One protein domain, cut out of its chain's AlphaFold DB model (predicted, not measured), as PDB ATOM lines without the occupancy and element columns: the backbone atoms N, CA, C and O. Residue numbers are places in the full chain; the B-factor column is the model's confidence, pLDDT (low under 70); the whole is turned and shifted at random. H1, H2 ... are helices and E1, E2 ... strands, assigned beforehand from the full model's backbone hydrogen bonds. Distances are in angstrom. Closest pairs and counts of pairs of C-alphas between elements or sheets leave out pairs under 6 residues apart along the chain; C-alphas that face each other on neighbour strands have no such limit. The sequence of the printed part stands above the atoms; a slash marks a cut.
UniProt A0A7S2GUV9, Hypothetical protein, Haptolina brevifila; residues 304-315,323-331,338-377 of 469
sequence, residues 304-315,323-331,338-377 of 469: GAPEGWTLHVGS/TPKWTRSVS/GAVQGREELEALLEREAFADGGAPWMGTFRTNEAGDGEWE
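Overview. This is residues 304 to 315, 323 to 331 and 338 to 377 of the 469 residues of the protein "Hypothetical protein" of Haptolina brevifila (UniProt A0A7S2GUV9). Two separate ribbons of two strands each, E1 with E2 and E3 with E4, are joined by one helix, H1, which begins near E2 and runs away from the first ribbon like an arm. From the far end of H1 the backbone folds back to the second ribbon, the hairpin E3 and E4. The printed part has 61 residues, with one named helix and four named strands in the order E1, E2, H1, E3, E4; both two-stranded sheets are antiparallel, and the class is mixed, helices and strands. It is only just loose, close to compact, with a radius of gyration of the C-alphas of 12.7 A, and spans 38 by 30 by 24 A.

Arrangement. E1, residues 309 to 312, and E2, residues 325 to 328, are antiparallel neighbours, with 151 degrees between their directions. Across them N 310 and O 327 are 2.9 A apart and N 312 and O 325 are 2.8 A apart, within hydrogen-bond range. Residues 326 to 327 of E2 also form a short antiparallel pairing with residues 339 to 340. H1, residues 343 to 358, has its closest C-alphas to E2 at Trp 326 and Leu 346, 7.2 A apart. E1 and H1 are apart. In H1 every O i to N i+4 pair is within hydrogen-bond range. E3, residues 364 to 368, and E4, residues 374 to 377, form an antiparallel hairpin, with 154 degrees between their directions. N 367 and O 375, 2.8 A, and N 377 and O 365, 2.8 A, are within hydrogen-bond range. E3 and E4 are both apart from E1 and E2, and H1 and E4 are apart.

Along the chain. E1 begins at C-alpha 309, at (-32.537, 32.152, -6.465), and measures 9.7 A from first to last C-alpha; E2 measures 10.1 A. H1, 16 residues, measures 22.6 A and ends at C-alpha 358, at (-52.785, 30.542, -7.017). E3 measures 13.0 A. E4 measures 9.6 A and ends at C-alpha 377, at (-39.101, 39.800, 4.727).

Size, cuts and confidence. The two C-alphas farthest apart are those of Ser 315 and Gly 359, 37.8 A. Residues 316 to 322 are not printed, and C-alphas 315 and 323 are 10.5 A apart across this cut. Residues 332 to 337 are not printed either, and C-alphas 331 and 338 are 12.2 A apart. These cuts fall in the links from E1 to E2 and from E2 to H1; the links from H1 to E3 and from E3 to E4 are tight. The mean pLDDT of the printed part is 86.1, and residues 315 and 331 are under 70.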
ATOM      1  N   GLY A 304     -32.706  39.007   1.644       81.12
ATOM      2  CA  GLY A 304     -32.413  37.585   1.538       81.12
ATOM      3  C   GLY A 304     -32.712  37.054   0.137       81.12
ATOM      4  O   GLY A 304     -33.704  37.426  -0.490       81.12
ATOM      5  N   ALA A 305     -31.861  36.157  -0.365       87.12
ATOM      6  CA  ALA A 305     -32.125  35.487  -1.630       87.12
ATOM      7  C   ALA A 305     -33.396  34.618  -1.510       87.12
ATOM      8  O   ALA A 305     -33.435  33.758  -0.629       87.12
ATOM      9  N   PRO A 306     -34.427  34.820  -2.357       88.81
ATOM     10  CA  PRO A 306     -35.604  33.955  -2.370       88.81
ATOM     11  C   PRO A 306     -35.233  32.504  -2.683       88.81
ATOM     12  O   PRO A 306     -34.230  32.245  -3.352       88.81
ATOM     13  N   GLU A 307     -36.048  31.549  -2.238       87.12
ATOM     14  CA  GLU A 307     -35.776  30.133  -2.488       87.12
ATOM     15  C   GLU A 307     -35.666  29.839  -3.995       87.12
ATOM     16  O   GLU A 307     -36.419  30.361  -4.822       87.12
ATOM     17  N   GLY A 308     -34.661  29.044  -4.369       89.69
ATOM     18  CA  GLY A 308     -34.338  28.783  -5.770       89.69
ATOM     19  C   GLY A 308     -33.740  29.977  -6.528       89.69
ATOM     20  O   GLY A 308     -33.697  29.923  -7.757       89.69
ATOM     21  N   TRP A 309     -33.266  31.032  -5.854       92.31
ATOM     22  CA  TRP A 309     -32.537  32.152  -6.465       92.31
ATOM     23  C   TRP A 309     -31.168  32.394  -5.816       92.31
ATOM     24  O   TRP A 309     -30.974  32.223  -4.617       92.31
ATOM     25  N   THR A 310     -30.211  32.861  -6.619       91.75
ATOM     26  CA  THR A 310     -28.852  33.215  -6.183       91.75
ATOM     27  C   THR A 310     -28.452  34.610  -6.656       91.75
ATOM     28  O   THR A 310     -28.647  34.962  -7.821       91.75
ATOM     29  N   LEU A 311     -27.851  35.400  -5.759       92.06
ATOM     30  CA  LEU A 311     -27.296  36.717  -6.074       92.06
ATOM     31  C   LEU A 311     -25.823  36.605  -6.482       92.06
ATOM     32  O   LEU A 311     -24.931  36.468  -5.645       92.06
ATOM     33  N   HIS A 312     -25.545  36.729  -7.776       90.31
ATOM     34  CA  HIS A 312     -24.179  36.810  -8.280       90.31
ATOM     35  C   HIS A 312     -23.654  38.242  -8.169       90.31
ATOM     36  O   HIS A 312     -23.761  39.043  -9.098       90.31
ATOM     37  N   VAL A 313     -23.044  38.551  -7.024       89.50
ATOM     38  CA  VAL A 313     -22.147  39.705  -6.883       89.50
ATOM     39  C   VAL A 313     -20.825  39.370  -7.582       89.50
ATOM     40  O   VAL A 313     -20.205  38.345  -7.295       89.50
ATOM     41  N   GLY A 314     -20.384  40.213  -8.521       82.25
ATOM     42  CA  GLY A 314     -19.203  39.966  -9.358       82.25
ATOM     43  C   GLY A 314     -17.867  40.052  -8.612       82.25
ATOM     44  O   GLY A 314     -17.137  41.024  -8.772       82.25
ATOM     45  N   SER A 315     -17.533  39.028  -7.823       66.12
ATOM     46  CA  SER A 315     -16.378  39.000  -6.909       66.12
ATOM     47  C   SER A 315     -15.061  38.508  -7.545       66.12
ATOM     48  O   SER A 315     -14.209  37.925  -6.876       66.12
ATOM     49  N   THR A 323     -22.445  44.327 -12.629       85.19
ATOM     50  CA  THR A 323     -23.702  44.576 -11.924       85.19
ATOM     51  C   THR A 323     -24.139  43.297 -11.204       85.19
ATOM     52  O   THR A 323     -24.005  42.207 -11.770       85.19
ATOM     53  N   PRO A 324     -24.619  43.393  -9.949       89.00
ATOM     54  CA  PRO A 324     -25.135  42.230  -9.243       89.00
ATOM     55  C   PRO A 324     -26.304  41.646 -10.038       89.00
ATOM     56  O   PRO A 324     -27.157  42.392 -10.517       89.00
ATOM     57  N   LYS A 325     -26.326  40.321 -10.214       92.94
ATOM     58  CA  LYS A 325     -27.353  39.653 -11.018       92.94
ATOM     59  C   LYS A 325     -28.007  38.511 -10.255       92.94
ATOM     60  O   LYS A 325     -27.324  37.608  -9.779       92.94
ATOM     61  N   TRP A 326     -29.328  38.532 -10.204       93.06
ATOM     62  CA  TRP A 326     -30.152  37.446  -9.697       93.06
ATOM     63  C   TRP A 326     -30.291  36.363 -10.767       93.06
ATOM     64  O   TRP A 326     -30.614  36.663 -11.918       93.06
ATOM     65  N   THR A 327     -30.064  35.103 -10.408       93.38
ATOM     66  CA  THR A 327     -30.265  33.938 -11.286       93.38
ATOM     67  C   THR A 327     -31.107  32.891 -10.573       93.38
ATOM     68  O   THR A 327     -30.913  32.644  -9.383       93.38
ATOM     69  N   ARG A 328     -32.037  32.256 -11.288       92.75
ATOM     70  CA  ARG A 328     -32.789  31.120 -10.749       92.75
ATOM     71  C   ARG A 328     -31.893  29.881 -10.735       92.75
ATOM     72  O   ARG A 328     -31.353  29.497 -11.776       92.75
ATOM     73  N   SER A 329     -31.750  29.249  -9.578       88.06
ATOM     74  CA  SER A 329     -31.060  27.973  -9.369       88.06
ATOM     75  C   SER A 329     -31.929  26.814  -9.875       88.06
ATOM     76  O   SER A 329     -32.479  26.033  -9.106       88.06
ATOM     77  N   VAL A 330     -32.106  26.737 -11.195       77.12
ATOM     78  CA  VAL A 330     -32.949  25.724 -11.846       77.12
ATOM     79  C   VAL A 330     -32.304  24.338 -11.733       77.12
ATOM     80  O   VAL A 330     -31.226  24.110 -12.277       77.12
ATOM     81  N   SER A 331     -32.989  23.402 -11.070       59.25
ATOM     82  CA  SER A 331     -32.637  21.970 -11.029       59.25
ATOM     83  C   SER A 331     -33.310  21.138 -12.136       59.25
ATOM     84  O   SER A 331     -32.936  19.987 -12.353       59.25
ATOM     85  N   GLY A 338     -33.727  31.827 -15.693       84.06
ATOM     86  CA  GLY A 338     -34.207  33.202 -15.604       84.06
ATOM     87  C   GLY A 338     -33.195  34.040 -14.827       84.06
ATOM     88  O   GLY A 338     -32.725  33.618 -13.770       84.06
ATOM     89  N   ALA A 339     -32.807  35.191 -15.378       91.31
ATOM     90  CA  ALA A 339     -31.711  35.977 -14.828       91.31
ATOM     91  C   ALA A 339     -31.971  37.483 -14.958       91.31
ATOM     92  O   ALA A 339     -31.853  38.042 -16.052       91.31
ATOM     93  N   VAL A 340     -32.265  38.119 -13.827       94.00
ATOM     94  CA  VAL A 340     -32.718  39.511 -13.668       94.00
ATOM     95  C   VAL A 340     -31.638  40.364 -12.994       94.00
ATOM     96  O   VAL A 340     -30.785  39.851 -12.273       94.00
ATOM     97  N   GLN A 341     -31.610  41.661 -13.286       91.88
ATOM     98  CA  GLN A 341     -30.579  42.602 -12.831       91.88
ATOM     99  C   GLN A 341     -31.033  43.381 -11.591       91.88
ATOM    100  O   GLN A 341     -30.257  43.576 -10.659       91.88
ATOM    101  N   GLY A 342     -32.294  43.811 -11.556       88.38
ATOM    102  CA  GLY A 342     -32.872  44.541 -10.432       88.38
ATOM    103  C   GLY A 342     -33.502  43.628  -9.380       88.38
ATOM    104  O   GLY A 342     -34.144  42.631  -9.715       88.38
ATOM    105  N   ARG A 343     -33.425  44.032  -8.101       86.69
ATOM    106  CA  ARG A 343     -34.315  43.500  -7.048       86.69
ATOM    107  C   ARG A 343     -35.782  43.689  -7.450       86.69
ATOM    108  O   ARG A 343     -36.567  42.764  -7.316       86.69
ATOM    109  N   GLU A 344     -36.137  44.851  -7.997       87.06
ATOM    110  CA  GLU A 344     -37.509  45.162  -8.423       87.06
ATOM    111  C   GLU A 344     -38.008  44.272  -9.574       87.06
ATOM    112  O   GLU A 344     -39.190  43.935  -9.603       87.06
ATOM    113  N   GLU A 345     -37.116  43.850 -10.481       90.69
ATOM    114  CA  GLU A 345     -37.436  42.928 -11.581       90.69
ATOM    115  C   GLU A 345     -37.676  41.502 -11.069       90.69
ATOM    116  O   GLU A 345     -38.645  40.858 -11.469       90.69
ATOM    117  N   LEU A 346     -36.817  41.017 -10.161       90.44
ATOM    118  CA  LEU A 346     -37.008  39.745  -9.457       90.44
ATOM    119  C   LEU A 346     -38.308  39.756  -8.647       90.44
ATOM    120  O   LEU A 346     -39.091  38.813  -8.713       90.44
ATOM    121  N   GLU A 347     -38.566  40.844  -7.922       87.56
ATOM    122  CA  GLU A 347     -39.796  41.032  -7.161       87.56
ATOM    123  C   GLU A 347     -41.039  40.978  -8.073       87.56
ATOM    124  O   GLU A 347     -41.967  40.220  -7.791       87.56
ATOM    125  N   ALA A 348     -41.058  41.706  -9.193       89.00
ATOM    126  CA  ALA A 348     -42.180  41.669 -10.136       89.00
ATOM    127  C   ALA A 348     -42.351  40.294 -10.818       89.00
ATOM    128  O   ALA A 348     -43.470  39.882 -11.124       89.00
ATOM    129  N   LEU A 349     -41.254  39.562 -11.040       91.88
ATOM    130  CA  LEU A 349     -41.279  38.201 -11.580       91.88
ATOM    131  C   LEU A 349     -41.916  37.220 -10.585       91.88
ATOM    132  O   LEU A 349     -42.823  36.490 -10.976       91.88
ATOM    133  N   LEU A 350     -41.492  37.239  -9.318       90.75
ATOM    134  CA  LEU A 350     -42.030  36.378  -8.253       90.75
ATOM    135  C   LEU A 350     -43.504  36.671  -7.947       90.75
ATOM    136  O   LEU A 350     -44.282  35.760  -7.688       90.75
ATOM    137  N   GLU A 351     -43.901  37.941  -8.020       89.00
ATOM    138  CA  GLU A 351     -45.290  38.382  -7.849       89.00
ATOM    139  C   GLU A 351     -46.194  37.881  -8.982       89.00
ATOM    140  O   GLU A 351     -47.312  37.436  -8.729       89.00
ATOM    141  N   ARG A 352     -45.684  37.857 -10.219       90.69
ATOM    142  CA  ARG A 352     -46.378  37.263 -11.369       90.69
ATOM    143  C   ARG A 352     -46.442  35.733 -11.304       90.69
ATOM    144  O   ARG A 352     -47.417  35.175 -11.792       90.69
ATOM    145  N   GLU A 353     -45.429  35.064 -10.753       90.88
ATOM    146  CA  GLU A 353     -45.452  33.603 -10.563       90.88
ATOM    147  C   GLU A 353     -46.473  33.208  -9.483       90.88
ATOM    148  O   GLU A 353     -47.409  32.480  -9.797       90.88
ATOM    149  N   ALA A 354     -46.428  33.809  -8.287       89.44
ATOM    150  CA  ALA A 354     -47.421  33.554  -7.232       89.44
ATOM    151  C   ALA A 354     -48.876  33.820  -7.685       89.44
ATOM    152  O   ALA A 354     -49.784  33.033  -7.404       89.44
ATOM    153  N   PHE A 355     -49.094  34.891  -8.458       88.12
ATOM    154  CA  PHE A 355     -50.410  35.190  -9.023       88.12
ATOM    155  C   PHE A 355     -50.846  34.187 -10.109       88.12
ATOM    156  O   PHE A 355     -52.041  33.953 -10.272       88.12
ATOM    157  N   ALA A 356     -49.912  33.578 -10.844       90.38
ATOM    158  CA  ALA A 356     -50.223  32.548 -11.836       90.38
ATOM    159  C   ALA A 356     -50.536  31.186 -11.195       90.38
ATOM    160  O   ALA A 356     -51.427  30.489 -11.679       90.38
ATOM    161  N   ASP A 357     -49.837  30.835 -10.112       88.38
ATOM    162  CA  ASP A 357     -49.955  29.526  -9.460       88.38
ATOM    163  C   ASP A 357     -51.192  29.427  -8.543       88.38
ATOM    164  O   ASP A 357     -51.797  28.360  -8.443       88.38
ATOM    165  N   GLY A 358     -51.616  30.534  -7.913       86.31
ATOM    166  CA  GLY A 358     -52.785  30.542  -7.017       86.31
ATOM    167  C   GLY A 358     -53.583  31.849  -6.932       86.31
ATOM    168  O   GLY A 358     -54.511  31.938  -6.133       86.31
ATOM    169  N   GLY A 359     -53.243  32.886  -7.706       88.25
ATOM    170  CA  GLY A 359     -53.874  34.214  -7.604       88.25
ATOM    171  C   GLY A 359     -53.476  35.025  -6.360       88.25
ATOM    172  O   GLY A 359     -53.905  36.170  -6.215       88.25
ATOM    173  N   ALA A 360     -52.644  34.463  -5.480       87.06
ATOM    174  CA  ALA A 360     -52.169  35.104  -4.260       87.06
ATOM    175  C   ALA A 360     -51.032  36.111  -4.547       87.06
ATOM    176  O   ALA A 360     -50.166  35.846  -5.387       87.06
ATOM    177  N   PRO A 361     -50.972  37.260  -3.848       86.62
ATOM    178  CA  PRO A 361     -49.841  38.178  -3.937       86.62
ATOM    179  C   PRO A 361     -48.591  37.575  -3.276       86.62
ATOM    180  O   PRO A 361     -48.655  37.062  -2.160       86.62
ATOM    181  N   TRP A 362     -47.421  37.699  -3.915       87.38
ATOM    182  CA  TRP A 362     -46.156  37.282  -3.295       87.38
ATOM    183  C   TRP A 362     -45.855  38.146  -2.065       87.38
ATOM    184  O   TRP A 362     -45.566  39.341  -2.183       87.38
ATOM    185  N   MET A 363     -45.932  37.542  -0.880       82.31
ATOM    186  CA  MET A 363     -45.885  38.278   0.387       82.31
ATOM    187  C   MET A 363     -44.461  38.706   0.771       82.31
ATOM    188  O   MET A 363     -44.248  39.846   1.192       82.31
ATOM    189  N   GLY A 364     -43.483  37.814   0.604       85.81
ATOM    190  CA  GLY A 364     -42.106  37.995   1.062       85.81
ATOM    191  C   GLY A 364     -41.286  36.708   0.953       85.81
ATOM    192  O   GLY A 364     -41.787  35.685   0.486       85.81
ATOM    193  N   THR A 365     -40.050  36.754   1.449       83.31
ATOM    194  CA  THR A 365     -39.218  35.566   1.706       83.31
ATOM    195  C   THR A 365     -39.209  35.286   3.211       83.31
ATOM    196  O   THR A 365     -39.061  36.220   3.998       83.31
ATOM    197  N   PHE A 366     -39.326  34.025   3.630       82.12
ATOM    198  CA  PHE A 366     -39.037  33.627   5.011       82.12
ATOM    199  C   PHE A 366     -37.540  33.334   5.156       82.12
ATOM    200  O   PHE A 366     -36.986  32.547   4.389       82.12
ATOM    201  N   ARG A 367     -36.876  33.978   6.117       81.25
ATOM    202  CA  ARG A 367     -35.425  33.907   6.317       81.25
ATOM    203  C   ARG A 367     -35.104  33.420   7.720       81.25
ATOM    204  O   ARG A 367     -35.273  34.154   8.687       81.25
ATOM    205  N   THR A 368     -34.562  32.213   7.818       81.19
ATOM    206  CA  THR A 368     -33.904  31.726   9.037       81.19
ATOM    207  C   THR A 368     -32.611  32.504   9.289       81.19
ATOM    208  O   THR A 368     -31.754  32.587   8.403       81.19
ATOM    209  N   ASN A 369     -32.458  33.057  10.489       80.75
ATOM    210  CA  ASN A 369     -31.202  33.623  10.976       80.75
ATOM    211  C   ASN A 369     -30.227  32.504  11.424       80.75
ATOM    212  O   ASN A 369     -30.577  31.323  11.435       80.75
ATOM    213  N   GLU A 370     -29.000  32.861  11.818       81.94
ATOM    214  CA  GLU A 370     -27.991  31.887  12.283       81.94
ATOM    215  C   GLU A 370     -28.354  31.188  13.612       81.94
ATOM    216  O   GLU A 370     -27.775  30.153  13.932       81.94
ATOM    217  N   ALA A 371     -29.314  31.724  14.376       83.62
ATOM    218  CA  ALA A 371     -29.843  31.121  15.602       83.62
ATOM    219  C   ALA A 371     -31.043  30.180  15.353       83.62
ATOM    220  O   ALA A 371     -31.493  29.509  16.277       83.62
ATOM    221  N   GLY A 372     -31.553  30.114  14.118       82.75
ATOM    222  CA  GLY A 372     -32.722  29.318  13.740       82.75
ATOM    223  C   GLY A 372     -34.071  30.037  13.862       82.75
ATOM    224  O   GLY A 372     -35.069  29.479  13.403       82.75
ATOM    225  N   ASP A 373     -34.139  31.265  14.395       78.44
ATOM    226  CA  ASP A 373     -35.376  32.055  14.315       78.44
ATOM    227  C   ASP A 373     -35.617  32.476  12.861       78.44
ATOM    228  O   ASP A 373     -34.713  32.976  12.187       78.44
ATOM    229  N   GLY A 374     -36.846  32.319  12.374       76.06
ATOM    230  CA  GLY A 374     -37.235  32.783  11.045       76.06
ATOM    231  C   GLY A 374     -37.971  34.121  11.069       76.06
ATOM    232  O   GLY A 374     -38.980  34.266  11.761       76.06
ATOM    233  N   GLU A 375     -37.497  35.084  10.278       78.56
ATOM    234  CA  GLU A 375     -38.143  36.380  10.053       78.56
ATOM    235  C   GLU A 375     -38.768  36.442   8.647       78.56
ATOM    236  O   GLU A 375     -38.240  35.881   7.686       78.56
ATOM    237  N   TRP A 376     -39.917  37.109   8.514       79.25
ATOM    238  CA  TRP A 376     -40.609  37.281   7.233       79.25
ATOM    239  C   TRP A 376     -40.236  38.622   6.587       79.25
ATOM    240  O   TRP A 376     -40.712  39.673   7.012       79.25
ATOM    241  N   GLU A 377     -39.454  38.602   5.506       80.44
ATOM    242  CA  GLU A 377     -39.101  39.800   4.727       80.44
ATOM    243  C   GLU A 377     -40.267  40.247   3.821       80.44
ATOM    244  O   GLU A 377     -40.235  40.118   2.593       80.44
TER     245      GLU A 377